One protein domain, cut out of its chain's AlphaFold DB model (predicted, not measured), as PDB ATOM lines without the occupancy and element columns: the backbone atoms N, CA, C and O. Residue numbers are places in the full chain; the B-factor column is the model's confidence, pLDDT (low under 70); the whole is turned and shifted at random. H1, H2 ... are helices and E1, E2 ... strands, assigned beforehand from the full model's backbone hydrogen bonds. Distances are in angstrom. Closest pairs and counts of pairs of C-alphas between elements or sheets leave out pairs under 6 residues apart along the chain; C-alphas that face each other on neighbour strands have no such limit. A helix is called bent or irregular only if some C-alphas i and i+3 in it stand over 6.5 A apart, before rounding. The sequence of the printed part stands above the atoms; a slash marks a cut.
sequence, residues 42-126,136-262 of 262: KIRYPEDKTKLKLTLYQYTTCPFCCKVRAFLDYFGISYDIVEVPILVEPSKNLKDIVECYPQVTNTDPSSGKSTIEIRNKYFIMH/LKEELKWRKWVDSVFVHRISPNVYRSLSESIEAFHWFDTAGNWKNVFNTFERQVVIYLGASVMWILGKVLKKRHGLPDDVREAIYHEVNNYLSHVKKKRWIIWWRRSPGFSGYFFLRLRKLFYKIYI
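Overview. This is residues 42 to 126 and 136 to 262 of the 262 residues of the protein "PTGES2" of Lepeophtheirus salmonis (UniProt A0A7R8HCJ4). Two crossed helices, H4 and H5, form one side of a wide angle, and bent H3 and H6 run off as the other; H8 and a small strand-helix-strand unit, E1, H1 and E2, sit within it. Residues 88 to 100, with H2, stick out as an arm leading to a separate strand hairpin, E3 and E4. The 212 printed residues hold eight named helices and four named strands, in the order E1 H1 E2 H2 E3 E4 H3 H4 H5 H6 H7 H8; sheet E1 E2 is parallel, sheet E3 E4 antiparallel. The class is mostly helix; the whole is compact, with a radius of gyration of the C-alphas of 19.0 A and spans of 50 by 49 by 48 A.

Along the chain. E1, residues 54 to 58, begins with C-alpha 54 at (-59.250, 27.946, 10.803); E2 is residues 79 to 83. H1 is residues 63 to 74, 16.1 A long. H2 is residues 94 to 99, E3 104 to 107 and E4 114 to 117. H3, residues 136 to 158, was assigned as one helix by its hydrogen bonds but is bent, C-alphas 148 and 151 being 6.8 A apart; its arms are H3a, 136 to 148, 18.2 A, and H3b, 151 to 158, 11.0 A. H4 is residues 162 to 176, 20.7 A; H5, 184 to 208, 35.2 A; H6, 215 to 232, 26.5 A; H7, 235 to 238. H8, residues 245 to 260, 23.3 A, ends with C-alpha 260 at (-35.765, 37.512, -1.558).

Arrangement. E1 and E2 are parallel, with N 56 and O 80 2.7 A apart, within hydrogen-bond range; the unit's crossover through H1 is right-handed. Residues 42 to 43 pair antiparallel with residues 79 to 80 of E2. H1 touches residues 245 to 252 of H8 at a steep tilt of 62 degrees, closest C-alphas Ala 70 and Phe 249, 5.4 A. H3a and H8 only just touch, with 3 pairs of C-alphas within 8 A, closest Arg 143 and Ser 246, 6.9 A. H3b touches H5, closest C-alphas Pro 156 and Gly 202, 4.1 A, and H6, closest Asn 157 and Val 215, 5.7 A. H4 touches H5 at a steep tilt of 55 degrees, closest C-alphas Ser 165 and Ala 195, 5.0 A. H6 and H7 are close but not clearly touching, closest C-alphas Val 230 and Ile 236, 7.6 A. In the hairpin E3 and E4, N 117 and O 104 are 2.8 A apart; H2 touches no helix. Every O i to N i+4 pair is within hydrogen-bond range in H2, H4 and H5, but 7 of 8 in H1, 8 of 9 in H3a, 2 of 4 in H3b, 13 of 14 in H6 and 10 of 12 in H8; H7 is too short for one.

Size, cuts and confidence. The two C-alphas farthest apart, Ser 91 and Lys 232, are 53.5 A apart. Residues 127 to 135 are cut out, with 8.6 A between C-alphas 126 and 136. Of the links printed whole, none is long. Mean pLDDT of the printed part is 71.4; residues 85 to 126 and 233 to 262 are under 70.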
ATOM      1  N   LYS A  42     -50.183  23.008   7.176       83.12
ATOM      2  CA  LYS A  42     -50.714  23.109   8.542       83.12
ATOM      3  C   LYS A  42     -49.734  23.853   9.437       83.12
ATOM      4  O   LYS A  42     -48.612  23.393   9.644       83.12
ATOM      5  N   ILE A  43     -50.167  24.978   9.998       84.50
ATOM      6  CA  ILE A  43     -49.430  25.709  11.029       84.50
ATOM      7  C   ILE A  43     -50.072  25.377  12.375       84.50
ATOM      8  O   ILE A  43     -51.283  25.528  12.563       84.50
ATOM      9  N   ARG A  44     -49.268  24.852  13.299       86.25
ATOM     10  CA  ARG A  44     -49.718  24.416  14.622       86.25
ATOM     11  C   ARG A  44     -48.865  25.072  15.691       86.25
ATOM     12  O   ARG A  44     -47.642  24.961  15.650       86.25
ATOM     13  N   TYR A  45     -49.526  25.725  16.637       84.94
ATOM     14  CA  TYR A  45     -48.893  26.309  17.809       84.94
ATOM     15  C   TYR A  45     -49.264  25.476  19.041       84.94
ATOM     16  O   TYR A  45     -50.447  25.220  19.260       84.94
ATOM     17  N   PRO A  46     -48.285  25.036  19.851       79.06
ATOM     18  CA  PRO A  46     -48.554  24.187  21.014       79.06
ATOM     19  C   PRO A  46     -49.333  24.916  22.119       79.06
ATOM     20  O   PRO A  46     -49.960  24.275  22.956       79.06
ATOM     21  N   GLU A  47     -49.307  26.249  22.118       80.19
ATOM     22  CA  GLU A  47     -49.983  27.099  23.104       80.19
ATOM     23  C   GLU A  47     -51.438  27.428  22.731       80.19
ATOM     24  O   GLU A  47     -52.138  28.096  23.495       80.19
ATOM     25  N   ASP A  48     -51.910  26.958  21.575       77.38
ATOM     26  CA  ASP A  48     -53.242  27.275  21.082       77.38
ATOM     27  C   ASP A  48     -54.336  26.550  21.879       77.38
ATOM     28  O   ASP A  48     -54.516  25.333  21.797       77.38
ATOM     29  N   LYS A  49     -55.109  27.325  22.646       76.31
ATOM     30  CA  LYS A  49     -56.257  26.845  23.434       76.31
ATOM     31  C   LYS A  49     -57.597  27.126  22.764       76.31
ATOM     32  O   LYS A  49     -58.637  26.769  23.317       76.31
ATOM     33  N   THR A  50     -57.596  27.779  21.603       73.81
ATOM     34  CA  THR A  50     -58.811  28.353  21.017       73.81
ATOM     35  C   THR A  50     -59.761  27.298  20.449       73.81
ATOM     36  O   THR A  50     -60.930  27.598  20.236       73.81
ATOM     37  N   LYS A  51     -59.301  26.049  20.245       74.75
ATOM     38  CA  LYS A  51     -60.054  24.945  19.603       74.75
ATOM     39  C   LYS A  51     -60.670  25.332  18.244       74.75
ATOM     40  O   LYS A  51     -61.533  24.620  17.734       74.75
ATOM     41  N   LEU A  52     -60.231  26.441  17.644       74.69
ATOM     42  CA  LEU A  52     -60.739  26.937  16.374       74.69
ATOM     43  C   LEU A  52     -60.082  26.168  15.227       74.69
ATOM     44  O   LEU A  52     -58.860  26.060  15.152       74.69
ATOM     45  N   LYS A  53     -60.894  25.656  14.298       76.94
ATOM     46  CA  LYS A  53     -60.407  25.072  13.043       76.94
ATOM     47  C   LYS A  53     -60.445  26.134  11.947       76.94
ATOM     48  O   LYS A  53     -61.435  26.258  11.232       76.94
ATOM     49  N   LEU A  54     -59.371  26.909  11.828       80.75
ATOM     50  CA  LEU A  54     -59.250  27.946  10.803       80.75
ATOM     51  C   LEU A  54     -58.581  27.397   9.542       80.75
ATOM     52  O   LEU A  54     -57.542  26.747   9.617       80.75
ATOM     53  N   THR A  55     -59.164  27.682   8.377       78.75
ATOM     54  CA  THR A  55     -58.584  27.370   7.062       78.75
ATOM     55  C   THR A  55     -58.549  28.643   6.222       78.75
ATOM     56  O   THR A  55     -59.574  29.293   6.036       78.75
ATOM     57  N   LEU A  56     -57.366  29.013   5.737       78.12
ATOM     58  CA  LEU A  56     -57.122  30.197   4.925       78.12
ATOM     59  C   LEU A  56     -56.921  29.794   3.469       78.12
ATOM     60  O   LEU A  56     -55.930  29.143   3.135       78.12
ATOM     61  N   TYR A  57     -57.818  30.251   2.605       79.88
ATOM     62  CA  TYR A  57     -57.655  30.177   1.156       79.88
ATOM     63  C   TYR A  57     -56.921  31.428   0.696       79.88
ATOM     64  O   TYR A  57     -57.451  32.537   0.781       79.88
ATOM     65  N   GLN A  58     -55.666  31.283   0.287       75.69
ATOM     66  CA  GLN A  58     -54.832  32.440  -0.009       75.69
ATOM     67  C   GLN A  58     -53.679  32.124  -0.953       75.69
ATOM     68  O   GLN A  58     -53.307  30.975  -1.141       75.69
ATOM     69  N   TYR A  59     -53.061  33.188  -1.461       79.19
ATOM     70  CA  TYR A  59     -51.734  33.126  -2.057       79.19
ATOM     71  C   TYR A  59     -50.679  33.346  -0.980       79.19
ATOM     72  O   TYR A  59     -50.684  34.373  -0.290       79.19
ATOM     73  N   THR A  60     -49.736  32.419  -0.848       78.00
ATOM     74  CA  THR A  60     -48.703  32.481   0.197       78.00
ATOM     75  C   THR A  60     -47.854  33.752   0.114       78.00
ATOM     76  O   THR A  60     -47.416  34.284   1.138       78.00
ATOM     77  N   THR A  61     -47.670  34.292  -1.086       81.00
ATOM     78  CA  THR A  61     -46.779  35.423  -1.376       81.00
ATOM     79  C   THR A  61     -47.512  36.769  -1.411       81.00
ATOM     80  O   THR A  61     -46.876  37.822  -1.438       81.00
ATOM     81  N   CYS A  62     -48.849  36.767  -1.347       81.38
ATOM     82  CA  CYS A  62     -49.658  37.981  -1.411       81.38
ATOM     83  C   CYS A  62     -49.524  38.821  -0.126       81.38
ATOM     84  O   CYS A  62     -49.691  38.285   0.977       81.38
ATOM     85  N   PRO A  63     -49.293  40.146  -0.219       78.31
ATOM     86  CA  PRO A  63     -49.118  41.008   0.952       78.31
ATOM     87  C   PRO A  63     -50.381  41.103   1.818       78.31
ATOM     88  O   PRO A  63     -50.284  41.178   3.044       78.31
ATOM     89  N   PHE A  64     -51.569  41.046   1.208       77.56
ATOM     90  CA  PHE A  64     -52.836  41.052   1.941       77.56
ATOM     91  C   PHE A  64     -53.028  39.755   2.734       77.56
ATOM     92  O   PHE A  64     -53.353  39.797   3.917       77.56
ATOM     93  N   CYS A  65     -52.720  38.608   2.130       79.56
ATOM     94  CA  CYS A  65     -52.757  37.308   2.798       79.56
ATOM     95  C   CYS A  65     -51.699  37.205   3.911       79.56
ATOM     96  O   CYS A  65     -51.969  36.716   5.008       79.56
ATOM     97  N   CYS A  66     -50.499  37.751   3.683       80.69
ATOM     98  CA  CYS A  66     -49.460  37.859   4.710       80.69
ATOM     99  C   CYS A  66     -49.930  38.630   5.949       80.69
ATOM    100  O   CYS A  66     -49.471  38.327   7.049       80.69
ATOM    101  N   LYS A  67     -50.845  39.597   5.794       79.62
ATOM    102  CA  LYS A  67     -51.395  40.382   6.906       79.62
ATOM    103  C   LYS A  67     -52.220  39.514   7.848       79.62
ATOM    104  O   LYS A  67     -51.980  39.537   9.051       79.62
ATOM    105  N   VAL A  68     -53.130  38.710   7.298       79.31
ATOM    106  CA  VAL A  68     -53.970  37.789   8.081       79.31
ATOM    107  C   VAL A  68     -53.108  36.730   8.766       79.31
ATOM    108  O   VAL A  68     -53.271  36.466   9.951       79.31
ATOM    109  N   ARG A  69     -52.107  36.180   8.073       81.62
ATOM    110  CA  ARG A  69     -51.199  35.216   8.710       81.62
ATOM    111  C   ARG A  69     -50.350  35.830   9.814       81.62
ATOM    112  O   ARG A  69     -50.133  35.194  10.833       81.62
ATOM    113  N   ALA A  70     -49.854  37.053   9.622       81.44
ATOM    114  CA  ALA A  70     -49.112  37.753  10.668       81.44
ATOM    115  C   ALA A  70     -49.973  37.977  11.919       81.44
ATOM    116  O   ALA A  70     -49.435  37.989  13.019       81.44
ATOM    117  N   PHE A  71     -51.291  38.124  11.754       81.38
ATOM    118  CA  PHE A  71     -52.241  38.244  12.860       81.38
ATOM    119  C   PHE A  71     -52.361  36.940  13.629       81.38
ATOM    120  O   PHE A  71     -52.151  36.919  14.838       81.38
ATOM    121  N   LEU A  72     -52.644  35.850  12.924       81.75
ATOM    122  CA  LEU A  72     -52.826  34.547  13.554       81.75
ATOM    123  C   LEU A  72     -51.541  34.069  14.231       81.75
ATOM    124  O   LEU A  72     -51.587  33.594  15.359       81.75
ATOM    125  N   ASP A  73     -50.391  34.290  13.590       83.88
ATOM    126  CA  ASP A  73     -49.085  33.971  14.168       83.88
ATOM    127  C   ASP A  73     -48.773  34.804  15.411       83.88
ATOM    128  O   ASP A  73     -48.184  34.296  16.357       83.88
ATOM    129  N   TYR A  74     -49.160  36.082  15.418       79.19
ATOM    130  CA  TYR A  74     -48.954  36.954  16.570       79.19
ATOM    131  C   TYR A  74     -49.727  36.464  17.802       79.19
ATOM    132  O   TYR A  74     -49.206  36.505  18.914       79.19
ATOM    133  N   PHE A  75     -50.948  35.969  17.597       78.88
ATOM    134  CA  PHE A  75     -51.781  35.408  18.659       78.88
ATOM    135  C   PHE A  75     -51.515  33.932  18.960       78.88
ATOM    136  O   PHE A  75     -52.135  33.387  19.870       78.88
ATOM    137  N   GLY A  76     -50.627  33.279  18.206       81.44
ATOM    138  CA  GLY A  76     -50.363  31.850  18.352       81.44
ATOM    139  C   GLY A  76     -51.580  30.973  18.042       81.44
ATOM    140  O   GLY A  76     -51.723  29.908  18.632       81.44
ATOM    141  N   ILE A  77     -52.469  31.414  17.146       82.06
ATOM    142  CA  ILE A  77     -53.648  30.643  16.729       82.06
ATOM    143  C   ILE A  77     -53.239  29.706  15.594       82.06
ATOM    144  O   ILE A  77     -52.580  30.123  14.640       82.06
ATOM    145  N   SER A  78     -53.630  28.439  15.679       84.94
ATOM    146  CA  SER A  78     -53.361  27.429  14.659       84.94
ATOM    147  C   SER A  78     -54.300  27.580  13.464       84.94
ATOM    148  O   SER A  78     -55.493  27.838  13.612       84.94
ATOM    149  N   TYR A  79     -53.770  27.387  12.258       85.56
ATOM    150  CA  TYR A  79     -54.548  27.477  11.022       85.56
ATOM    151  C   TYR A  79     -53.960  26.601   9.916       85.56
ATOM    152  O   TYR A  79     -52.780  26.242   9.928       85.56
ATOM    153  N   ASP A  80     -54.807  26.272   8.949       82.62
ATOM    154  CA  ASP A  80     -54.445  25.567   7.723       82.62
ATOM    155  C   ASP A  80     -54.397  26.562   6.564       82.62
ATOM    156  O   ASP A  80     -55.230  27.458   6.480       82.62
ATOM    157  N   ILE A  81     -53.423  26.428   5.670       81.62
ATOM    158  CA  ILE A  81     -53.297  27.239   4.457       81.62
ATOM    159  C   ILE A  81     -53.591  26.344   3.260       81.62
ATOM    160  O   ILE A  81     -52.953  25.304   3.086       81.62
ATOM    161  N   VAL A  82     -54.523  26.779   2.422       80.25
ATOM    162  CA  VAL A  82     -54.822  26.178   1.125       80.25
ATOM    163  C   VAL A  82     -54.435  27.192   0.052       80.25
ATOM    164  O   VAL A  82     -54.991  28.291  -0.002       80.25
ATOM    165  N   GLU A  83     -53.444  26.835  -0.771       77.75
ATOM    166  CA  GLU A  83     -53.005  27.679  -1.884       77.75
ATOM    167  C   GLU A  83     -54.067  27.643  -2.990       77.75
ATOM    168  O   GLU A  83     -54.452  26.572  -3.463       77.75
ATOM    169  N   VAL A  84     -54.559  28.816  -3.386       73.69
ATOM    170  CA  VAL A  84     -55.566  28.941  -4.449       73.69
ATOM    171  C   VAL A  84     -54.853  29.029  -5.804       73.69
ATOM    172  O   VAL A  84     -53.907  29.807  -5.926       73.69
ATOM    173  N   PRO A  85     -55.255  28.266  -6.834       65.88
ATOM    174  CA  PRO A  85     -54.663  28.392  -8.161       65.88
ATOM    175  C   PRO A  85     -55.052  29.725  -8.826       65.88
ATOM    176  O   PRO A  85     -56.196  30.163  -8.754       65.88
ATOM    177  N   ILE A  86     -54.091  30.354  -9.517       57.94
ATOM    178  CA  ILE A  86     -54.281  31.607 -10.284       57.94
ATOM    179  C   ILE A  86     -55.214  31.399 -11.485       57.94
ATOM    180  O   ILE A  86     -55.911  32.319 -11.917       57.94
ATOM    181  N   LEU A  87     -55.216  30.183 -12.032       55.88
ATOM    182  CA  LEU A  87     -56.088  29.792 -13.125       55.88
ATOM    183  C   LEU A  87     -57.470  29.520 -12.538       55.88
ATOM    184  O   LEU A  87     -57.726  28.461 -11.968       55.88
ATOM    185  N   VAL A  88     -58.329  30.532 -12.634       50.00
ATOM    186  CA  VAL A  88     -59.754  30.426 -12.333       50.00
ATOM    187  C   VAL A  88     -60.304  29.255 -13.142       50.00
ATOM    188  O   VAL A  88     -60.167  29.232 -14.366       50.00
ATOM    189  N   GLU A  89     -60.891  28.271 -12.460       50.44
ATOM    190  CA  GLU A  89     -61.680  27.238 -13.127       50.44
ATOM    191  C   GLU A  89     -62.677  27.935 -14.070       50.44
ATOM    192  O   GLU A  89     -63.417  28.809 -13.608       50.44
ATOM    193  N   PRO A  90     -62.746  27.570 -15.364       46.81
ATOM    194  CA  PRO A  90     -63.628  28.228 -16.338       46.81
ATOM    195  C   PRO A  90     -65.116  28.228 -15.952       46.81
ATOM    196  O   PRO A  90     -65.918  28.909 -16.582       46.81
ATOM    197  N   SER A  91     -65.493  27.428 -14.951       46.06
ATOM    198  CA  SER A  91     -66.859  27.173 -14.507       46.06
ATOM    199  C   SER A  91     -67.412  28.183 -13.496       46.06
ATOM    200  O   SER A  91     -68.619  28.165 -13.261       46.06
ATOM    201  N   LYS A  92     -66.592  29.054 -12.889       52.66
ATOM    202  CA  LYS A  92     -67.060  30.009 -11.864       52.66
ATOM    203  C   LYS A  92     -66.924  31.446 -12.354       52.66
ATOM    204  O   LYS A  92     -65.825  31.903 -12.666       52.66
ATOM    205  N   ASN A  93     -68.040  32.179 -12.406       51.00
ATOM    206  CA  ASN A  93     -68.012  33.587 -12.789       51.00
ATOM    207  C   ASN A  93     -67.268  34.403 -11.730       51.00
ATOM    208  O   ASN A  93     -67.500  34.275 -10.529       51.00
ATOM    209  N   LEU A  94     -66.403  35.310 -12.187       50.69
ATOM    210  CA  LEU A  94     -65.639  36.203 -11.312       50.69
ATOM    211  C   LEU A  94     -66.553  37.070 -10.421       50.69
ATOM    212  O   LEU A  94     -66.146  37.476  -9.339       50.69
ATOM    213  N   LYS A  95     -67.784  37.335 -10.878       52.53
ATOM    214  CA  LYS A  95     -68.811  38.090 -10.144       52.53
ATOM    215  C   LYS A  95     -69.274  37.348  -8.892       52.53
ATOM    216  O   LYS A  95     -69.235  37.936  -7.819       52.53
ATOM    217  N   ASP A  96     -69.575  36.059  -9.019       55.28
ATOM    218  CA  ASP A  96     -70.059  35.217  -7.920       55.28
ATOM    219  C   ASP A  96     -69.007  35.118  -6.798       55.28
ATOM    220  O   ASP A  96     -69.325  35.189  -5.616       55.28
ATOM    221  N   ILE A  97     -67.720  35.043  -7.162       54.81
ATOM    222  CA  ILE A  97     -66.603  35.022  -6.200       54.81
ATOM    223  C   ILE A  97     -66.439  36.378  -5.503       54.81
ATOM    224  O   ILE A  97     -66.160  36.431  -4.308       54.81
ATOM    225  N   VAL A  98     -66.581  37.480  -6.241       50.06
ATOM    226  CA  VAL A  98     -66.436  38.849  -5.721       50.06
ATOM    227  C   VAL A  98     -67.590  39.216  -4.778       50.06
ATOM    228  O   VAL A  98     -67.370  39.934  -3.804       50.06
ATOM    229  N   GLU A  99     -68.785  38.680  -5.022       55.16
ATOM    230  CA  GLU A  99     -69.972  38.828  -4.173       55.16
ATOM    231  C   GLU A  99     -69.868  38.035  -2.855       55.16
ATOM    232  O   GLU A  99     -70.431  38.440  -1.842       55.16
ATOM    233  N   CYS A 100     -69.050  36.973  -2.819       46.81
ATOM    234  CA  CYS A 100     -68.748  36.215  -1.596       46.81
ATOM    235  C   CYS A 100     -67.858  36.973  -0.593       46.81
ATOM    236  O   CYS A 100     -67.682  36.519   0.541       46.81
ATOM    237  N   TYR A 101     -67.261  38.104  -0.984       45.44
ATOM    238  CA  TYR A 101     -66.525  38.966  -0.061       45.44
ATOM    239  C   TYR A 101     -67.439  40.105   0.404       45.44
ATOM    240  O   TYR A 101     -67.980  40.815  -0.440       45.44
ATOM    241  N   PRO A 102     -67.589  40.347   1.721       43.50
ATOM    242  CA  PRO A 102     -68.394  41.458   2.219       43.50
ATOM    243  C   PRO A 102     -67.827  42.794   1.724       43.50
ATOM    244  O   PRO A 102     -66.725  43.199   2.104       43.50
ATOM    245  N   GLN A 103     -68.590  43.485   0.881       43.59
ATOM    246  CA  GLN A 103     -68.262  44.806   0.353       43.59
ATOM    247  C   GLN A 103     -69.186  45.836   0.996       43.59
ATOM    248  O   GLN A 103     -70.402  45.709   0.902       43.59
ATOM    249  N   VAL A 104     -68.628  46.867   1.637       49.06
ATOM    250  CA  VAL A 104     -69.413  48.038   2.043       49.06
ATOM    251  C   VAL A 104     -69.073  49.171   1.088       49.06
ATOM    252  O   VAL A 104     -67.933  49.626   1.008       49.06
ATOM    253  N   THR A 105     -70.056  49.592   0.306       45.09
ATOM    254  CA  THR A 105     -69.902  50.668  -0.671       45.09
ATOM    255  C   THR A 105     -70.213  51.990   0.018       45.09
ATOM    256  O   THR A 105     -71.365  52.257   0.349       45.09
ATOM    257  N   ASN A 106     -69.197  52.821   0.253       46.28
ATOM    258  CA  ASN A 106     -69.413  54.203   0.673       46.28
ATOM    259  C   ASN A 106     -69.477  55.083  -0.577       46.28
ATOM    260  O   ASN A 106     -68.515  55.169  -1.350       46.28
ATOM    261  N   THR A 107     -70.630  55.712  -0.786       40.25
ATOM    262  CA  THR A 107     -70.835  56.707  -1.839       40.25
ATOM    263  C   THR A 107     -70.545  58.080  -1.249       40.25
ATOM    264  O   THR A 107     -71.322  58.569  -0.432       40.25
ATOM    265  N   ASP A 108     -69.437  58.707  -1.652       44.56
ATOM    266  CA  ASP A 108     -69.167  60.105  -1.299       44.56
ATOM    267  C   ASP A 108     -70.192  61.020  -2.006       44.56
ATOM    268  O   ASP A 108     -70.205  61.060  -3.245       44.56
ATOM    269  N   PRO A 109     -71.018  61.798  -1.271       50.22
ATOM    270  CA  PRO A 109     -72.075  62.632  -1.857       50.22
ATOM    271  C   PRO A 109     -71.570  63.732  -2.803       50.22
ATOM    272  O   PRO A 109     -72.339  64.258  -3.600       50.22
ATOM    273  N   SER A 110     -70.290  64.101  -2.719       48.44
ATOM    274  CA  SER A 110     -69.694  65.217  -3.466       48.44
ATOM    275  C   SER A 110     -68.881  64.801  -4.696       48.44
ATOM    276  O   SER A 110     -68.614  65.641  -5.552       48.44
ATOM    277  N   SER A 111     -68.479  63.529  -4.811       46.41
ATOM    278  CA  SER A 111     -67.587  63.051  -5.883       46.41
ATOM    279  C   SER A 111     -68.220  61.983  -6.779       46.41
ATOM    280  O   SER A 111     -67.631  61.656  -7.811       46.41
ATOM    281  N   GLY A 112     -69.355  61.389  -6.390       37.97
ATOM    282  CA  GLY A 112     -70.003  60.304  -7.143       37.97
ATOM    283  C   GLY A 112     -69.155  59.028  -7.283       37.97
ATOM    284  O   GLY A 112     -69.495  58.145  -8.066       37.97
ATOM    285  N   LYS A 113     -68.037  58.920  -6.553       34.22
ATOM    286  CA  LYS A 113     -67.098  57.800  -6.636       34.22
ATOM    287  C   LYS A 113     -67.450  56.770  -5.568       34.22
ATOM    288  O   LYS A 113     -67.306  57.037  -4.378       34.22
ATOM    289  N   SER A 114     -67.906  55.594  -5.989       41.12
ATOM    290  CA  SER A 114     -68.143  54.461  -5.096       41.12
ATOM    291  C   SER A 114     -66.804  53.863  -4.664       41.12
ATOM    292  O   SER A 114     -66.020  53.382  -5.486       41.12
ATOM    293  N   THR A 115     -66.505  53.913  -3.368       45.69
ATOM    294  CA  THR A 115     -65.347  53.211  -2.803       45.69
ATOM    295  C   THR A 115     -65.834  51.998  -2.026       45.69
ATOM    296  O   THR A 115     -66.682  52.101  -1.143       45.69
ATOM    297  N   ILE A 116     -65.329  50.826  -2.411       50.31
ATOM    298  CA  ILE A 116     -65.571  49.573  -1.701       50.31
ATOM    299  C   ILE A 116     -64.608  49.555  -0.515       50.31
ATOM    300  O   ILE A 116     -63.404  49.343  -0.683       50.31
ATOM    301  N   GLU A 117     -65.113  49.812   0.685       50.41
ATOM    302  CA  GLU A 117     -64.349  49.699   1.921       50.41
ATOM    303  C   GLU A 117     -64.879  48.528   2.746       50.41
ATOM    304  O   GLU A 117     -66.066  48.408   3.011       50.41
ATOM    305  N   ILE A 118     -63.997  47.636   3.190       48.34
ATOM    306  CA  ILE A 118     -64.387  46.585   4.135       48.34
ATOM    307  C   ILE A 118     -64.550  47.256   5.507       48.34
ATOM    308  O   ILE A 118     -63.582  47.791   6.064       48.34
ATOM    309  N   ARG A 119     -65.772  47.261   6.056       45.09
ATOM    310  CA  ARG A 119     -66.067  47.796   7.397       45.09
ATOM    311  C   ARG A 119     -65.130  47.119   8.411       45.09
ATOM    312  O   ARG A 119     -64.856  45.928   8.309       45.09
ATOM    313  N   ASN A 120     -64.579  47.877   9.361       53.94
ATOM    314  CA  ASN A 120     -63.631  47.374  10.371       53.94
ATOM    315  C   ASN A 120     -62.228  46.947   9.841       53.94
ATOM    316  O   ASN A 120     -61.405  46.468  10.616       53.94
ATOM    317  N   LYS A 121     -61.865  47.204   8.567       62.56
ATOM    318  CA  LYS A 121     -60.545  46.844   7.975       62.56
ATOM    319  C   LYS A 121     -59.330  47.205   8.842       62.56
ATOM    320  O   LYS A 121     -58.325  46.493   8.838       62.56
ATOM    321  N   TYR A 122     -59.406  48.317   9.574       55.38
ATOM    322  CA  TYR A 122     -58.321  48.804  10.427       55.38
ATOM    323  C   TYR A 122     -58.599  48.701  11.931       55.38
ATOM    324  O   TYR A 122     -57.706  49.044  12.699       55.38
ATOM    325  N   PHE A 123     -59.763  48.205  12.368       56.91
ATOM    326  CA  PHE A 123     -60.180  48.195  13.779       56.91
ATOM    327  C   PHE A 123     -60.341  46.777  14.373       56.91
ATOM    328  O   PHE A 123     -60.777  46.654  15.512       56.91
ATOM    329  N   ILE A 124     -59.886  45.726  13.667       58.53
ATOM    330  CA  ILE A 124     -60.022  44.276  13.989       58.53
ATOM    331  C   ILE A 124     -59.620  43.883  15.435       58.53
ATOM    332  O   ILE A 124     -59.948  42.803  15.905       58.53
ATOM    333  N   MET A 125     -58.936  44.765  16.164       53.12
ATOM    334  CA  MET A 125     -58.330  44.515  17.478       53.12
ATOM    335  C   MET A 125     -58.902  45.367  18.614       53.12
ATOM    336  O   MET A 125     -58.534  45.171  19.765       53.12
ATOM    337  N   HIS A 126     -59.774  46.322  18.298       54.25
ATOM    338  CA  HIS A 126     -60.219  47.348  19.232       54.25
ATOM    339  C   HIS A 126     -61.745  47.340  19.275       54.25
ATOM    340  O   HIS A 126     -62.395  48.200  18.689       54.25
ATOM    341  N   LEU A 136     -54.039  54.657  19.465       70.19
ATOM    342  CA  LEU A 136     -54.906  54.032  18.465       70.19
ATOM    343  C   LEU A 136     -54.926  54.833  17.155       70.19
ATOM    344  O   LEU A 136     -54.747  54.274  16.074       70.19
ATOM    345  N   LYS A 137     -55.076  56.162  17.234       74.69
ATOM    346  CA  LYS A 137     -55.059  57.042  16.048       74.69
ATOM    347  C   LYS A 137     -53.750  56.937  15.266       74.69
ATOM    348  O   LYS A 137     -53.754  56.955  14.034       74.69
ATOM    349  N   GLU A 138     -52.630  56.812  15.965       75.81
ATOM    350  CA  GLU A 138     -51.332  56.612  15.327       75.81
ATOM    351  C   GLU A 138     -51.188  55.230  14.694       75.81
ATOM    352  O   GLU A 138     -50.712  55.124  13.561       75.81
ATOM    353  N   GLU A 139     -51.618  54.169  15.375       73.56
ATOM    354  CA  GLU A 139     -51.591  52.828  14.798       73.56
ATOM    355  C   GLU A 139     -52.442  52.764  13.523       73.56
ATOM    356  O   GLU A 139     -51.985  52.260  12.496       73.56
ATOM    357  N   LEU A 140     -53.638  53.357  13.542       77.06
ATOM    358  CA  LEU A 140     -54.511  53.471  12.374       77.06
ATOM    359  C   LEU A 140     -53.844  54.229  11.225       77.06
ATOM    360  O   LEU A 140     -53.961  53.819  10.069       77.06
ATOM    361  N   LYS A 141     -53.115  55.310  11.525       83.75
ATOM    362  CA  LYS A 141     -52.349  56.060  10.521       83.75
ATOM    363  C   LYS A 141     -51.322  55.163   9.830       83.75
ATOM    364  O   LYS A 141     -51.244  55.165   8.603       83.75
ATOM    365  N   TRP A 142     -50.571  54.369  10.592       82.38
ATOM    366  CA  TRP A 142     -49.572  53.459  10.025       82.38
ATOM    367  C   TRP A 142     -50.200  52.274   9.288       82.38
ATOM    368  O   TRP A 142     -49.716  51.910   8.220       82.38
ATOM    369  N   ARG A 143     -51.318  51.726   9.781       80.12
ATOM    370  CA  ARG A 143     -52.088  50.684   9.078       80.12
ATOM    371  C   ARG A 143     -52.584  51.177   7.714       80.12
ATOM    372  O   ARG A 143     -52.446  50.463   6.724       80.12
ATOM    373  N   LYS A 144     -53.100  52.410   7.644       82.38
ATOM    374  CA  LYS A 144     -53.498  53.052   6.379       82.38
ATOM    375  C   LYS A 144     -52.301  53.269   5.456       82.38
ATOM    376  O   LYS A 144     -52.395  52.955   4.277       82.38
ATOM    377  N   TRP A 145     -51.181  53.758   5.988       87.56
ATOM    378  CA  TRP A 145     -49.961  53.999   5.212       87.56
ATOM    379  C   TRP A 145     -49.387  52.723   4.579       87.56
ATOM    380  O   TRP A 145     -48.933  52.766   3.435       87.56
ATOM    381  N   VAL A 146     -49.452  51.578   5.274       85.00
ATOM    382  CA  VAL A 146     -49.022  50.286   4.710       85.00
ATOM    383  C   VAL A 146     -49.780  49.984   3.416       85.00
ATOM    384  O   VAL A 146     -49.166  49.687   2.393       85.00
ATOM    385  N   ASP A 147     -51.104  50.102   3.448       82.19
ATOM    386  CA  ASP A 147     -51.949  49.749   2.307       82.19
ATOM    387  C   ASP A 147     -51.897  50.798   1.190       82.19
ATOM    388  O   ASP A 147     -51.919  50.443   0.015       82.19
ATOM    389  N   SER A 148     -51.832  52.088   1.533       82.00
ATOM    390  CA  SER A 148     -51.916  53.171   0.549       82.00
ATOM    391  C   SER A 148     -50.574  53.561  -0.061       82.00
ATOM    392  O   SER A 148     -50.536  53.965  -1.221       82.00
ATOM    393  N   VAL A 149     -49.471  53.422   0.671       86.62
ATOM    394  CA  VAL A 149     -48.146  53.868   0.218       86.62
ATOM    395  C   VAL A 149     -47.200  52.690   0.071       86.62
ATOM    396  O   VAL A 149     -46.632  52.493  -1.003       86.62
ATOM    397  N   PHE A 150     -47.028  51.898   1.129       85.62
ATOM    398  CA  PHE A 150     -45.963  50.900   1.179       85.62
ATOM    399  C   PHE A 150     -46.165  49.790   0.138       85.62
ATOM    400  O   PHE A 150     -45.275  49.554  -0.677       85.62
ATOM    401  N   VAL A 151     -47.351  49.172   0.077       85.12
ATOM    402  CA  VAL A 151     -47.654  48.084  -0.880       85.12
ATOM    403  C   VAL A 151     -47.473  48.522  -2.342       85.12
ATOM    404  O   VAL A 151     -46.928  47.766  -3.150       85.12
ATOM    405  N   HIS A 152     -47.847  49.760  -2.678       84.94
ATOM    406  CA  HIS A 152     -47.699  50.304  -4.032       84.94
ATOM    407  C   HIS A 152     -46.242  50.571  -4.436       84.94
ATOM    408  O   HIS A 152     -45.956  50.667  -5.625       84.94
ATOM    409  N   ARG A 153     -45.311  50.656  -3.476       87.44
ATOM    410  CA  ARG A 153     -43.866  50.771  -3.742       87.44
ATOM    411  C   ARG A 153     -43.166  49.416  -3.815       87.44
ATOM    412  O   ARG A 153     -42.159  49.304  -4.502       87.44
ATOM    413  N   ILE A 154     -43.711  48.379  -3.173       87.44
ATOM    414  CA  ILE A 154     -43.149  47.018  -3.221       87.44
ATOM    415  C   ILE A 154     -43.235  46.443  -4.633       87.44
ATOM    416  O   ILE A 154     -42.231  45.967  -5.153       87.44
ATOM    417  N   SER A 155     -44.412  46.492  -5.262       86.81
ATOM    418  CA  SER A 155     -44.617  45.804  -6.548       86.81
ATOM    419  C   SER A 155     -43.669  46.322  -7.645       86.81
ATOM    420  O   SER A 155     -42.969  45.508  -8.244       86.81
ATOM    421  N   PRO A 156     -43.526  47.644  -7.871       88.81
ATOM    422  CA  PRO A 156     -42.559  48.163  -8.842       88.81
ATOM    423  C   PRO A 156     -41.094  47.876  -8.480       88.81
ATOM    424  O   PRO A 156     -40.245  47.863  -9.365       88.81
ATOM    425  N   ASN A 157     -40.787  47.661  -7.195       89.69
ATOM    426  CA  ASN A 157     -39.434  47.373  -6.722       89.69
ATOM    427  C   ASN A 157     -39.024  45.912  -6.950       89.69
ATOM    428  O   ASN A 157     -37.861  45.642  -7.233       89.69
ATOM    429  N   VAL A 158     -39.969  44.978  -6.815       89.50
ATOM    430  CA  VAL A 158     -39.741  43.547  -7.076       89.50
ATOM    431  C   VAL A 158     -39.649  43.281  -8.582       89.50
ATOM    432  O   VAL A 158     -38.799  42.516  -9.014       89.50
ATOM    433  N   TYR A 159     -40.469  43.961  -9.391       91.12
ATOM    434  CA  TYR A 159     -40.566  43.722 -10.840       91.12
ATOM    435  C   TYR A 159     -39.856  44.777 -11.699       91.12
ATOM    436  O   TYR A 159     -40.327  45.136 -12.782       91.12
ATOM    437  N   ARG A 160     -38.745  45.340 -11.212       90.19
ATOM    438  CA  ARG A 160     -38.049  46.455 -11.877       90.19
ATOM    439  C   ARG A 160     -37.424  46.031 -13.211       90.19
ATOM    440  O   ARG A 160     -37.588  46.720 -14.221       90.19
ATOM    441  N   SER A 161     -36.731  44.896 -13.230       92.62
ATOM    442  CA  SER A 161     -36.160  44.278 -14.432       92.62
ATOM    443  C   SER A 161     -36.799  42.919 -14.715       92.62
ATOM    444  O   SER A 161     -37.408  42.315 -13.837       92.62
ATOM    445  N   LEU A 162     -36.677  42.429 -15.952       92.81
ATOM    446  CA  LEU A 162     -37.258  41.138 -16.332       92.81
ATOM    447  C   LEU A 162     -36.609  39.968 -15.568       92.81
ATOM    448  O   LEU A 162     -37.311  39.049 -15.161       92.81
ATOM    449  N   SER A 163     -35.296  40.025 -15.330       93.25
ATOM    450  CA  SER A 163     -34.578  39.004 -14.560       93.25
ATOM    451  C   SER A 163     -35.015  38.971 -13.093       93.25
ATOM    452  O   SER A 163     -35.319  37.895 -12.592       93.25
ATOM    453  N   GLU A 164     -35.133  40.137 -12.440       92.00
ATOM    454  CA  GLU A 164     -35.647  40.240 -11.060       92.00
ATOM    455  C   GLU A 164     -37.096  39.723 -10.974       92.00
ATOM    456  O   GLU A 164     -37.457  39.025 -10.029       92.00
ATOM    457  N   SER A 165     -37.925  39.989 -11.993       92.50
ATOM    458  CA  SER A 165     -39.287  39.448 -12.055       92.50
ATOM    459  C   SER A 165     -39.311  37.923 -12.163       92.50
ATOM    460  O   SER A 165     -40.100  37.282 -11.476       92.50
ATOM    461  N   ILE A 166     -38.469  37.326 -13.007       93.44
ATOM    462  CA  ILE A 166     -38.397  35.864 -13.157       93.44
ATOM    463  C   ILE A 166     -37.923  35.218 -11.851       93.44
ATOM    464  O   ILE A 166     -38.511  34.238 -11.399       93.44
ATOM    465  N   GLU A 167     -36.916  35.803 -11.204       93.38
ATOM    466  CA  GLU A 167     -36.431  35.357  -9.898       93.38
ATOM    467  C   GLU A 167     -37.529  35.423  -8.827       93.38
ATOM    468  O   GLU A 167     -37.749  34.451  -8.102       93.38
ATOM    469  N   ALA A 168     -38.300  36.513  -8.788       91.31
ATOM    470  CA  ALA A 168     -39.442  36.639  -7.888       91.31
ATOM    471  C   ALA A 168     -40.485  35.530  -8.118       91.31
ATOM    472  O   ALA A 168     -41.000  34.964  -7.155       91.31
ATOM    473  N   PHE A 169     -40.762  35.166  -9.373       90.25
ATOM    474  CA  PHE A 169     -41.688  34.075  -9.694       90.25
ATOM    475  C   PHE A 169     -41.132  32.685  -9.363       90.25
ATOM    476  O   PHE A 169     -41.888  31.828  -8.907       90.25
ATOM    477  N   HIS A 170     -39.827  32.452  -9.506       91.12
ATOM    478  CA  HIS A 170     -39.196  31.226  -9.004       91.12
ATOM    479  C   HIS A 170     -39.255  31.134  -7.474       91.12
ATOM    480  O   HIS A 170     -39.480  30.055  -6.910       91.12
ATOM    481  N   TRP A 171     -39.112  32.268  -6.788       90.31
ATOM    482  CA  TRP A 171     -39.341  32.329  -5.352       90.31
ATOM    483  C   TRP A 171     -40.815  32.062  -5.010       90.31
ATOM    484  O   TRP A 171     -41.081  31.334  -4.055       90.31
ATOM    485  N   PHE A 172     -41.777  32.548  -5.806       88.31
ATOM    486  CA  PHE A 172     -43.201  32.231  -5.623       88.31
ATOM    487  C   PHE A 172     -43.513  30.744  -5.800       88.31
ATOM    488  O   PHE A 172     -44.233  30.198  -4.967       88.31
ATOM    489  N   ASP A 173     -42.924  30.077  -6.798       86.44
ATOM    490  CA  ASP A 173     -43.025  28.619  -6.980       86.44
ATOM    491  C   ASP A 173     -42.574  27.878  -5.714       86.44
ATOM    492  O   ASP A 173     -43.295  27.042  -5.162       86.44
ATOM    493  N   THR A 174     -41.406  28.255  -5.190       87.00
ATOM    494  CA  THR A 174     -40.827  27.618  -4.003       87.00
ATOM    495  C   THR A 174     -41.635  27.914  -2.737       87.00
ATOM    496  O   THR A 174     -41.888  27.012  -1.939       87.00
ATOM    497  N   ALA A 175     -42.057  29.164  -2.539       83.94
ATOM    498  CA  ALA A 175     -42.779  29.599  -1.346       83.94
ATOM    499  C   ALA A 175     -44.228  29.089  -1.307       83.94
ATOM    500  O   ALA A 175     -44.712  28.736  -0.235       83.94
ATOM    501  N   GLY A 176     -44.906  29.049  -2.457       77.75
ATOM    502  CA  GLY A 176     -46.269  28.532  -2.611       77.75
ATOM    503  C   GLY A 176     -46.336  27.021  -2.838       77.75
ATOM    504  O   GLY A 176     -47.427  26.474  -2.966       77.75
ATOM    505  N   ASN A 177     -45.186  26.340  -2.899       80.62
ATOM    506  CA  ASN A 177     -45.078  24.909  -3.179       80.62
ATOM    507  C   ASN A 177     -45.840  24.497  -4.456       80.62
ATOM    508  O   ASN A 177     -46.543  23.483  -4.496       80.62
ATOM    509  N   TRP A 178     -45.705  25.304  -5.515       81.81
ATOM    510  CA  TRP A 178     -46.465  25.162  -6.763       81.81
ATOM    511  C   TRP A 178     -46.174  23.857  -7.498       81.81
ATOM    512  O   TRP A 178     -47.010  23.400  -8.273       81.81
ATOM    513  N   LYS A 179     -45.048  23.199  -7.200       81.12
ATOM    514  CA  LYS A 179     -44.747  21.822  -7.630       81.12
ATOM    515  C   LYS A 179     -45.868  20.827  -7.323       81.12
ATOM    516  O   LYS A 179     -46.050  19.879  -8.075       81.12
ATOM    517  N   ASN A 180     -46.603  21.042  -6.233       76.38
ATOM    518  CA  ASN A 180     -47.696  20.167  -5.820       76.38
ATOM    519  C   ASN A 180     -49.057  20.607  -6.375       76.38
ATOM    520  O   ASN A 180     -50.013  19.834  -6.294       76.38
ATOM    521  N   VAL A 181     -49.153  21.825  -6.915       70.88
ATOM    522  CA  VAL A 181     -50.401  22.440  -7.390       70.88
ATOM    523  C   VAL A 181     -50.519  22.351  -8.911       70.88
ATOM    524  O   VAL A 181     -51.573  21.971  -9.408       70.88
ATOM    525  N   PHE A 182     -49.443  22.654  -9.639       72.12
ATOM    526  CA  PHE A 182     -49.422  22.735 -11.101       72.12
ATOM    527  C   PHE A 182     -48.577  21.626 -11.722       72.12
ATOM    528  O   PHE A 182     -47.568  21.200 -11.149       72.12
ATOM    529  N   ASN A 183     -48.927  21.219 -12.944       82.50
ATOM    530  CA  ASN A 183     -48.041  20.383 -13.743       82.50
ATOM    531  C   ASN A 183     -46.747  21.146 -14.084       82.50
ATOM    532  O   ASN A 183     -46.725  22.374 -14.163       82.50
ATOM    533  N   THR A 184     -45.649  20.429 -14.328       86.81
ATOM    534  CA  THR A 184     -44.330  21.030 -14.578       86.81
ATOM    535  C   THR A 184     -44.353  22.010 -15.752       86.81
ATOM    536  O   THR A 184     -43.743  23.070 -15.657       86.81
ATOM    537  N   PHE A 185     -45.079  21.702 -16.830       85.56
ATOM    538  CA  PHE A 185     -45.187  22.594 -17.987       85.56
ATOM    539  C   PHE A 185     -46.004  23.858 -17.682       85.56
ATOM    540  O   PHE A 185     -45.522  24.969 -17.896       85.56
ATOM    541  N   GLU A 186     -47.203  23.698 -17.117       84.44
ATOM    542  CA  GLU A 186     -48.066  24.814 -16.704       84.44
ATOM    543  C   GLU A 186     -47.339  25.747 -15.736       84.44
ATOM    544  O   GLU A 186     -47.405  26.965 -15.872       84.44
ATOM    545  N   ARG A 187     -46.562  25.176 -14.809       86.38
ATOM    546  CA  ARG A 187     -45.738  25.922 -13.859       86.38
ATOM    547  C   ARG A 187     -44.716  26.811 -14.560       86.38
ATOM    548  O   ARG A 187     -44.604  27.981 -14.209       86.38
ATOM    549  N   GLN A 188     -44.001  26.289 -15.558       90.19
ATOM    550  CA  GLN A 188     -43.041  27.091 -16.326       90.19
ATOM    551  C   GLN A 188     -43.742  28.209 -17.104       90.19
ATOM    552  O   GLN A 188     -43.279  29.348 -17.083       90.19
ATOM    553  N   VAL A 189     -44.892  27.922 -17.723       90.25
ATOM    554  CA  VAL A 189     -45.691  28.943 -18.419       90.25
ATOM    555  C   VAL A 189     -46.107  30.052 -17.453       90.25
ATOM    556  O   VAL A 189     -45.873  31.222 -17.745       90.25
ATOM    557  N   VAL A 190     -46.656  29.710 -16.284       87.25
ATOM    558  CA  VAL A 190     -47.074  30.690 -15.267       87.25
ATOM    559  C   VAL A 190     -45.893  31.526 -14.773       87.25
ATOM    560  O   VAL A 190     -46.043  32.736 -14.620       87.25
ATOM    561  N   ILE A 191     -44.717  30.924 -14.568       89.88
ATOM    562  CA  ILE A 191     -43.509  31.642 -14.137       89.88
ATOM    563  C   ILE A 191     -43.081  32.671 -15.187       89.88
ATOM    564  O   ILE A 191     -42.999  33.857 -14.876       89.88
ATOM    565  N   TYR A 192     -42.841  32.256 -16.432       93.00
ATOM    566  CA  TYR A 192     -42.292  33.157 -17.452       93.00
ATOM    567  C   TYR A 192     -43.319  34.168 -17.970       93.00
ATOM    568  O   TYR A 192     -43.010  35.358 -18.110       93.00
ATOM    569  N   LEU A 193     -44.553  33.724 -18.229       92.00
ATOM    570  CA  LEU A 193     -45.627  34.607 -18.686       92.00
ATOM    571  C   LEU A 193     -46.047  35.564 -17.568       92.00
ATOM    572  O   LEU A 193     -46.166  36.768 -17.800       92.00
ATOM    573  N   GLY A 194     -46.202  35.053 -16.345       89.25
ATOM    574  CA  GLY A 194     -46.530  35.856 -15.171       89.25
ATOM    575  C   GLY A 194     -45.461  36.906 -14.878       89.25
ATOM    576  O   GLY A 194     -45.796  38.081 -14.724       89.25
ATOM    577  N   ALA A 195     -44.177  36.533 -14.895       91.62
ATOM    578  CA  ALA A 195     -43.072  37.474 -14.707       91.62
ATOM    579  C   ALA A 195     -43.066  38.590 -15.762       91.62
ATOM    580  O   ALA A 195     -42.853  39.758 -15.428       91.62
ATOM    581  N   SER A 196     -43.358  38.254 -17.020       92.31
ATOM    582  CA  SER A 196     -43.433  39.226 -18.117       92.31
ATOM    583  C   SER A 196     -44.576  40.226 -17.917       92.31
ATOM    584  O   SER A 196     -44.377  41.436 -18.046       92.31
ATOM    585  N   VAL A 197     -45.763  39.741 -17.533       92.44
ATOM    586  CA  VAL A 197     -46.920  40.595 -17.223       92.44
ATOM    587  C   VAL A 197     -46.631  41.486 -16.015       92.44
ATOM    588  O   VAL A 197     -46.869  42.693 -16.071       92.44
ATOM    589  N   MET A 198     -46.065  40.934 -14.938       90.00
ATOM    590  CA  MET A 198     -45.769  41.696 -13.722       90.00
ATOM    591  C   MET A 198     -44.672  42.741 -13.929       90.00
ATOM    592  O   MET A 198     -44.754  43.820 -13.346       90.00
ATOM    593  N   TRP A 199     -43.700  42.488 -14.807       93.00
ATOM    594  CA  TRP A 199     -42.714  43.487 -15.226       93.00
ATOM    595  C   TRP A 199     -43.362  44.686 -15.931       93.00
ATOM    596  O   TRP A 199     -43.070  45.842 -15.607       93.00
ATOM    597  N   ILE A 200     -44.295  44.436 -16.856       93.25
ATOM    598  CA  ILE A 200     -45.056  45.501 -17.525       93.25
ATOM    599  C   ILE A 200     -45.900  46.263 -16.498       93.25
ATOM    600  O   ILE A 200     -45.852  47.496 -16.449       93.25
ATOM    601  N   LEU A 201     -46.622  45.548 -15.630       89.19
ATOM    602  CA  LEU A 201     -47.425  46.153 -14.567       89.19
ATOM    603  C   LEU A 201     -46.571  46.977 -13.598       89.19
ATOM    604  O   LEU A 201     -46.983  48.067 -13.215       89.19
ATOM    605  N   GLY A 202     -45.363  46.523 -13.254       88.81
ATOM    606  CA  GLY A 202     -44.413  47.260 -12.420       88.81
ATOM    607  C   GLY A 202     -44.065  48.627 -13.010       88.81
ATOM    608  O   GLY A 202     -44.120  49.638 -12.306       88.81
ATOM    609  N   LYS A 203     -43.814  48.695 -14.324       90.06
ATOM    610  CA  LYS A 203     -43.578  49.961 -15.043       90.06
ATOM    611  C   LYS A 203     -44.817  50.856 -15.087       90.06
ATOM    612  O   LYS A 203     -44.709  52.066 -14.876       90.06
ATOM    613  N   VAL A 204     -45.993  50.278 -15.331       90.94
ATOM    614  CA  VAL A 204     -47.268  51.016 -15.331       90.94
ATOM    615  C   VAL A 204     -47.541  51.616 -13.951       90.94
ATOM    616  O   VAL A 204     -47.893  52.790 -13.850       90.94
ATOM    617  N   LEU A 205     -47.328  50.842 -12.887       87.44
ATOM    618  CA  LEU A 205     -47.488  51.285 -11.505       87.44
ATOM    619  C   LEU A 205     -46.464  52.362 -11.134       87.44
ATOM    620  O   LEU A 205     -46.852  53.360 -10.529       87.44
ATOM    621  N   LYS A 206     -45.198  52.229 -11.559       89.00
ATOM    622  CA  LYS A 206     -44.175  53.278 -11.394       89.00
ATOM    623  C   LYS A 206     -44.666  54.612 -11.964       89.00
ATOM    624  O   LYS A 206     -44.610  55.628 -11.273       89.00
ATOM    625  N   LYS A 207     -45.214  54.595 -13.187       89.69
ATOM    626  CA  LYS A 207     -45.759  55.790 -13.855       89.69
ATOM    627  C   LYS A 207     -47.023  56.317 -13.172       89.69
ATOM    628  O   LYS A 207     -47.139  57.519 -12.962       89.69
ATOM    629  N   ARG A 208     -47.958  55.438 -12.797       88.12
ATOM    630  CA  ARG A 208     -49.224  55.813 -12.139       88.12
ATOM    631  C   ARG A 208     -48.998  56.481 -10.781       88.12
ATOM    632  O   ARG A 208     -49.723  57.408 -10.445       88.12
ATOM    633  N   HIS A 209     -48.027  56.003 -10.009       84.94
ATOM    634  CA  HIS A 209     -47.739  56.511  -8.666       84.94
ATOM    635  C   HIS A 209     -46.659  57.602  -8.635       84.94
ATOM    636  O   HIS A 209     -46.289  58.032  -7.546       84.94
ATOM    637  N   GLY A 210     -46.160  58.050  -9.796       83.81
ATOM    638  CA  GLY A 210     -45.161  59.120  -9.884       83.81
ATOM    639  C   GLY A 210     -43.879  58.817  -9.104       83.81
ATOM    640  O   GLY A 210     -43.352  59.694  -8.426       83.81
ATOM    641  N   LEU A 211     -43.422  57.561  -9.128       84.94
ATOM    642  CA  LEU A 211     -42.239  57.138  -8.376       84.94
ATOM    643  C   LEU A 211     -40.943  57.632  -9.049       84.94
ATOM    644  O   LEU A 211     -40.903  57.712 -10.281       84.94
ATOM    645  N   PRO A 212     -39.887  57.926  -8.262       84.44
ATOM    646  CA  PRO A 212     -38.591  58.373  -8.776       84.44
ATOM    647  C   PRO A 212     -37.934  57.330  -9.686       84.44
ATOM    648  O   PRO A 212     -38.358  56.169  -9.743       84.44
ATOM    649  N   ASP A 213     -36.890  57.746 -10.408       80.94
ATOM    650  CA  ASP A 213     -36.244  56.880 -11.391       80.94
ATOM    651  C   ASP A 213     -35.646  55.618 -10.776       80.94
ATOM    652  O   ASP A 213     -35.912  54.520 -11.290       80.94
ATOM    653  N   ASP A 214     -34.971  55.759  -9.633       86.75
ATOM    654  CA  ASP A 214     -34.653  54.625  -8.775       86.75
ATOM    655  C   ASP A 214     -35.807  54.323  -7.807       86.75
ATOM    656  O   ASP A 214     -36.045  54.996  -6.802       86.75
ATOM    657  N   VAL A 215     -36.520  53.240  -8.103       86.06
ATOM    658  CA  VAL A 215     -37.623  52.741  -7.275       86.06
ATOM    659  C   VAL A 215     -37.127  52.285  -5.892       86.06
ATOM    660  O   VAL A 215     -37.894  52.329  -4.924       86.06
ATOM    661  N   ARG A 216     -35.849  51.894  -5.758       88.44
ATOM    662  CA  ARG A 216     -35.275  51.439  -4.481       88.44
ATOM    663  C   ARG A 216     -35.149  52.585  -3.482       88.44
ATOM    664  O   ARG A 216     -35.476  52.420  -2.307       88.44
ATOM    665  N   GLU A 217     -34.772  53.772  -3.937       88.69
ATOM    666  CA  GLU A 217     -34.736  54.960  -3.080       88.69
ATOM    667  C   GLU A 217     -36.120  55.283  -2.514       88.69
ATOM    668  O   GLU A 217     -36.258  55.586  -1.326       88.69
ATOM    669  N   ALA A 218     -37.166  55.118  -3.331       87.44
ATOM    670  CA  ALA A 218     -38.540  55.350  -2.906       87.44
ATOM    671  C   ALA A 218     -38.946  54.444  -1.737       87.44
ATOM    672  O   ALA A 218     -39.653  54.904  -0.841       87.44
ATOM    673  N   ILE A 219     -38.534  53.171  -1.728       88.69
ATOM    674  CA  ILE A 219     -38.841  52.264  -0.614       88.69
ATOM    675  C   ILE A 219     -37.930  52.522   0.591       88.69
ATOM    676  O   ILE A 219     -38.419  52.520   1.721       88.69
ATOM    677  N   TYR A 220     -36.644  52.827   0.386       89.62
ATOM    678  CA  TYR A 220     -35.725  53.138   1.484       89.62
ATOM    679  C   TYR A 220     -36.137  54.392   2.245       89.62
ATOM    680  O   TYR A 220     -36.128  54.382   3.476       89.62
ATOM    681  N   HIS A 221     -36.561  55.441   1.543       89.75
ATOM    682  CA  HIS A 221     -37.072  56.659   2.162       89.75
ATOM    683  C   HIS A 221     -38.263  56.368   3.090       89.75
ATOM    684  O   HIS A 221     -38.274  56.781   4.250       89.75
ATOM    685  N   GLU A 222     -39.238  55.585   2.617       89.19
ATOM    686  CA  GLU A 222     -40.414  55.194   3.405       89.19
ATOM    687  C   GLU A 222     -40.069  54.325   4.612       89.19
ATOM    688  O   GLU A 222     -40.571  54.556   5.714       89.19
ATOM    689  N   VAL A 223     -39.199  53.333   4.421       88.19
ATOM    690  CA  VAL A 223     -38.769  52.443   5.502       88.19
ATOM    691  C   VAL A 223     -37.983  53.225   6.549       88.19
ATOM    692  O   VAL A 223     -38.226  53.054   7.741       88.19
ATOM    693  N   ASN A 224     -37.092  54.127   6.138       89.75
ATOM    694  CA  ASN A 224     -36.325  54.966   7.057       89.75
ATOM    695  C   ASN A 224     -37.227  55.923   7.841       89.75
ATOM    696  O   ASN A 224     -37.065  56.049   9.056       89.75
ATOM    697  N   ASN A 225     -38.216  56.534   7.184       88.81
ATOM    698  CA  ASN A 225     -39.230  57.352   7.846       88.81
ATOM    699  C   ASN A 225     -39.972  56.545   8.928       88.81
ATOM    700  O   ASN A 225     -40.010  56.954  10.092       88.81
ATOM    701  N   TYR A 226     -40.463  55.349   8.595       85.94
ATOM    702  CA  TYR A 226     -41.103  54.456   9.564       85.94
ATOM    703  C   TYR A 226     -40.163  54.062  10.716       85.94
ATOM    704  O   TYR A 226     -40.516  54.191  11.889       85.94
ATOM    705  N   LEU A 227     -38.932  53.642  10.416       85.50
ATOM    706  CA  LEU A 227     -37.954  53.234  11.427       85.50
ATOM    707  C   LEU A 227     -37.576  54.382  12.368       85.50
ATOM    708  O   LEU A 227     -37.417  54.155  13.569       85.50
ATOM    709  N   SER A 228     -37.455  55.609  11.859       85.81
ATOM    710  CA  SER A 228     -37.197  56.796  12.681       85.81
ATOM    711  C   SER A 228     -38.327  57.042  13.687       85.81
ATOM    712  O   SER A 228     -38.068  57.312  14.865       85.81
ATOM    713  N   HIS A 229     -39.577  56.838  13.262       83.50
ATOM    714  CA  HIS A 229     -40.750  56.950  14.118       83.50
ATOM    715  C   HIS A 229     -40.765  55.866  15.206       83.50
ATOM    716  O   HIS A 229     -40.969  56.165  16.384       83.50
ATOM    717  N   VAL A 230     -40.472  54.615  14.836       80.19
ATOM    718  CA  VAL A 230     -40.386  53.477  15.769       80.19
ATOM    719  C   VAL A 230     -39.277  53.690  16.810       80.19
ATOM    720  O   VAL A 230     -39.505  53.472  18.005       80.19
ATOM    721  N   LYS A 231     -38.094  54.165  16.387       77.38
ATOM    722  CA  LYS A 231     -36.953  54.468  17.274       77.38
ATOM    723  C   LYS A 231     -37.287  55.571  18.280       77.38
ATOM    724  O   LYS A 231     -37.044  55.390  19.472       77.38
ATOM    725  N   LYS A 232     -37.895  56.675  17.825       76.06
ATOM    726  CA  LYS A 232     -38.258  57.827  18.674       76.06
ATOM    727  C   LYS A 232     -39.179  57.443  19.835       76.06
ATOM    728  O   LYS A 232     -39.113  58.051  20.897       76.06
ATOM    729  N   LYS A 233     -40.012  56.419  19.656       66.12
ATOM    730  CA  LYS A 233     -40.999  55.990  20.652       66.12
ATOM    731  C   LYS A 233     -40.570  54.804  21.531       66.12
ATOM    732  O   LYS A 233     -41.403  54.288  22.266       66.12
ATOM    733  N   ARG A 234     -39.302  54.350  21.494       52.25
ATOM    734  CA  ARG A 234     -38.835  53.152  22.247       52.25
ATOM    735  C   ARG A 234     -39.778  51.944  22.067       52.25
ATOM    736  O   ARG A 234     -39.888  51.111  22.965       52.25
ATOM    737  N   TRP A 235     -40.414  51.794  20.897       49.34
ATOM    738  CA  TRP A 235     -41.291  50.644  20.626       49.34
ATOM    739  C   TRP A 235     -40.541  49.326  20.806       49.34
ATOM    740  O   TRP A 235     -41.143  48.371  21.264       49.34
ATOM    741  N   ILE A 236     -39.222  49.295  20.572       40.66
ATOM    742  CA  ILE A 236     -38.357  48.125  20.806       40.66
ATOM    743  C   ILE A 236     -38.392  47.608  22.266       40.66
ATOM    744  O   ILE A 236     -38.138  46.432  22.505       40.66
ATOM    745  N   ILE A 237     -38.721  48.460  23.247       32.06
ATOM    746  CA  ILE A 237     -38.824  48.090  24.672       32.06
ATOM    747  C   ILE A 237     -40.256  47.674  25.041       32.06
ATOM    748  O   ILE A 237     -40.435  46.778  25.863       32.06
ATOM    749  N   TRP A 238     -41.272  48.237  24.380       30.28
ATOM    750  CA  TRP A 238     -42.664  47.769  24.469       30.28
ATOM    751  C   TRP A 238     -42.865  46.419  23.747       30.28
ATOM    752  O   TRP A 238     -43.591  45.548  24.212       30.28
ATOM    753  N   TRP A 239     -42.090  46.186  22.688       30.73
ATOM    754  CA  TRP A 239     -41.933  44.936  21.936       30.73
ATOM    755  C   TRP A 239     -41.559  43.712  22.779       30.73
ATOM    756  O   TRP A 239     -41.854  42.593  22.376       30.73
ATOM    757  N   ARG A 240     -40.907  43.912  23.933       31.06
ATOM    758  CA  ARG A 240     -40.545  42.837  24.871       31.06
ATOM    759  C   ARG A 240     -41.647  42.560  25.907       31.06
ATOM    760  O   ARG A 240     -41.561  41.566  26.616       31.06
ATOM    761  N   ARG A 241     -42.652  43.438  26.022       33.34
ATOM    762  CA  ARG A 241     -43.678  43.391  27.078       33.34
ATOM    763  C   ARG A 241     -45.101  43.158  26.558       33.34
ATOM    764  O   ARG A 241     -45.868  42.543  27.284       33.34
ATOM    765  N   SER A 242     -45.443  43.596  25.342       39.12
ATOM    766  CA  SER A 242     -46.664  43.244  24.581       39.12
ATOM    767  C   SER A 242     -46.562  43.873  23.178       39.12
ATOM    768  O   SER A 242     -46.583  45.093  23.082       39.12
ATOM    769  N   PRO A 243     -46.378  43.139  22.067       45.44
ATOM    770  CA  PRO A 243     -46.151  43.784  20.766       45.44
ATOM    771  C   PRO A 243     -47.468  44.271  20.136       45.44
ATOM    772  O   PRO A 243     -48.405  43.504  20.035       45.44
ATOM    773  N   GLY A 244     -47.574  45.508  19.652       52.31
ATOM    774  CA  GLY A 244     -48.709  45.896  18.795       52.31
ATOM    775  C   GLY A 244     -48.665  45.192  17.424       52.31
ATOM    776  O   GLY A 244     -47.581  44.946  16.883       52.31
ATOM    777  N   PHE A 245     -49.832  44.913  16.832       45.75
ATOM    778  CA  PHE A 245     -50.006  44.132  15.593       45.75
ATOM    779  C   PHE A 245     -49.202  44.671  14.389       45.75
ATOM    780  O   PHE A 245     -48.630  43.908  13.607       45.75
ATOM    781  N   SER A 246     -49.078  45.999  14.276       43.72
ATOM    782  CA  SER A 246     -48.333  46.664  13.196       43.72
ATOM    783  C   SER A 246     -46.842  46.274  13.144       43.72
ATOM    784  O   SER A 246     -46.269  46.140  12.063       43.72
ATOM    785  N   GLY A 247     -46.205  46.010  14.294       47.69
ATOM    786  CA  GLY A 247     -44.778  45.659  14.357       47.69
ATOM    787  C   GLY A 247     -44.458  44.238  13.872       47.69
ATOM    788  O   GLY A 247     -43.413  44.010  13.259       47.69
ATOM    789  N   TYR A 248     -45.371  43.288  14.096       51.28
ATOM    790  CA  TYR A 248     -45.183  41.880  13.729       51.28
ATOM    791  C   TYR A 248     -45.286  41.646  12.214       51.28
ATOM    792  O   TYR A 248     -44.511  40.875  11.641       51.28
ATOM    793  N   PHE A 249     -46.175  42.379  11.537       46.84
ATOM    794  CA  PHE A 249     -46.295  42.363  10.076       46.84
ATOM    795  C   PHE A 249     -44.978  42.773   9.389       46.84
ATOM    796  O   PHE A 249     -44.521  42.101   8.459       46.84
ATOM    797  N   PHE A 250     -44.303  43.807   9.906       49.25
ATOM    798  CA  PHE A 250     -43.024  44.281   9.366       49.25
ATOM    799  C   PHE A 250     -41.853  43.321   9.597       49.25
ATOM    800  O   PHE A 250     -40.969  43.234   8.748       49.25
ATOM    801  N   LEU A 251     -41.841  42.554  10.691       49.09
ATOM    802  CA  LEU A 251     -40.836  41.506  10.929       49.09
ATOM    803  C   LEU A 251     -40.896  40.394   9.896       49.09
ATOM    804  O   LEU A 251     -39.862  39.944   9.398       49.09
ATOM    805  N   ARG A 252     -42.112  39.932   9.596       47.47
ATOM    806  CA  ARG A 252     -42.300  38.849   8.639       47.47
ATOM    807  C   ARG A 252     -42.019  39.328   7.226       47.47
ATOM    808  O   ARG A 252     -41.341  38.612   6.502       47.47
ATOM    809  N   LEU A 253     -42.419  40.555   6.887       43.75
ATOM    810  CA  LEU A 253     -41.986  41.216   5.657       43.75
ATOM    811  C   LEU A 253     -40.466  41.329   5.604       43.75
ATOM    812  O   LEU A 253     -39.894  40.912   4.613       43.75
ATOM    813  N   ARG A 254     -39.783  41.782   6.662       35.94
ATOM    814  CA  ARG A 254     -38.315  41.843   6.692       35.94
ATOM    815  C   ARG A 254     -37.679  40.467   6.487       35.94
ATOM    816  O   ARG A 254     -36.718  40.388   5.741       35.94
ATOM    817  N   LYS A 255     -38.198  39.392   7.093       35.94
ATOM    818  CA  LYS A 255     -37.718  38.019   6.838       35.94
ATOM    819  C   LYS A 255     -38.017  37.540   5.413       35.94
ATOM    820  O   LYS A 255     -37.211  36.797   4.869       35.94
ATOM    821  N   LEU A 256     -39.136  37.960   4.821       36.44
ATOM    822  CA  LEU A 256     -39.472  37.700   3.418       36.44
ATOM    823  C   LEU A 256     -38.496  38.441   2.492       36.44
ATOM    824  O   LEU A 256     -37.856  37.819   1.663       36.44
ATOM    825  N   PHE A 257     -38.305  39.744   2.710       36.19
ATOM    826  CA  PHE A 257     -37.379  40.603   1.975       36.19
ATOM    827  C   PHE A 257     -35.932  40.118   2.108       36.19
ATOM    828  O   PHE A 257     -35.248  39.986   1.108       36.19
ATOM    829  N   TYR A 258     -35.468  39.763   3.305       31.75
ATOM    830  CA  TYR A 258     -34.103  39.261   3.503       31.75
ATOM    831  C   TYR A 258     -33.860  37.894   2.837       31.75
ATOM    832  O   TYR A 258     -32.718  37.573   2.561       31.75
ATOM    833  N   LYS A 259     -34.914  37.104   2.575       33.81
ATOM    834  CA  LYS A 259     -34.847  35.846   1.803       33.81
ATOM    835  C   LYS A 259     -35.053  36.019   0.293       33.81
ATOM    836  O   LYS A 259     -34.858  35.059  -0.437       33.81
ATOM    837  N   ILE A 260     -35.549  37.176  -0.142       34.66
ATOM    838  CA  ILE A 260     -35.765  37.512  -1.558       34.66
ATOM    839  C   ILE A 260     -34.574  38.321  -2.105       34.66
ATOM    840  O   ILE A 260     -34.347  38.319  -3.305       34.66
ATOM    841  N   TYR A 261     -33.833  39.032  -1.246       30.77
ATOM    842  CA  TYR A 261     -32.792  39.990  -1.645       30.77
ATOM    843  C   TYR A 261     -31.351  39.594  -1.247       30.77
ATOM    844  O   TYR A 261     -30.433  40.369  -1.517       30.77
ATOM    845  N   ILE A 262     -31.149  38.437  -0.603       30.89
ATOM    846  CA  ILE A 262     -29.845  37.784  -0.350       30.89
ATOM    847  C   ILE A 262     -29.983  36.328  -0.771       30.89
ATOM    848  O   ILE A 262     -29.027  35.821  -1.392       30.89
TER     849      ILE A 262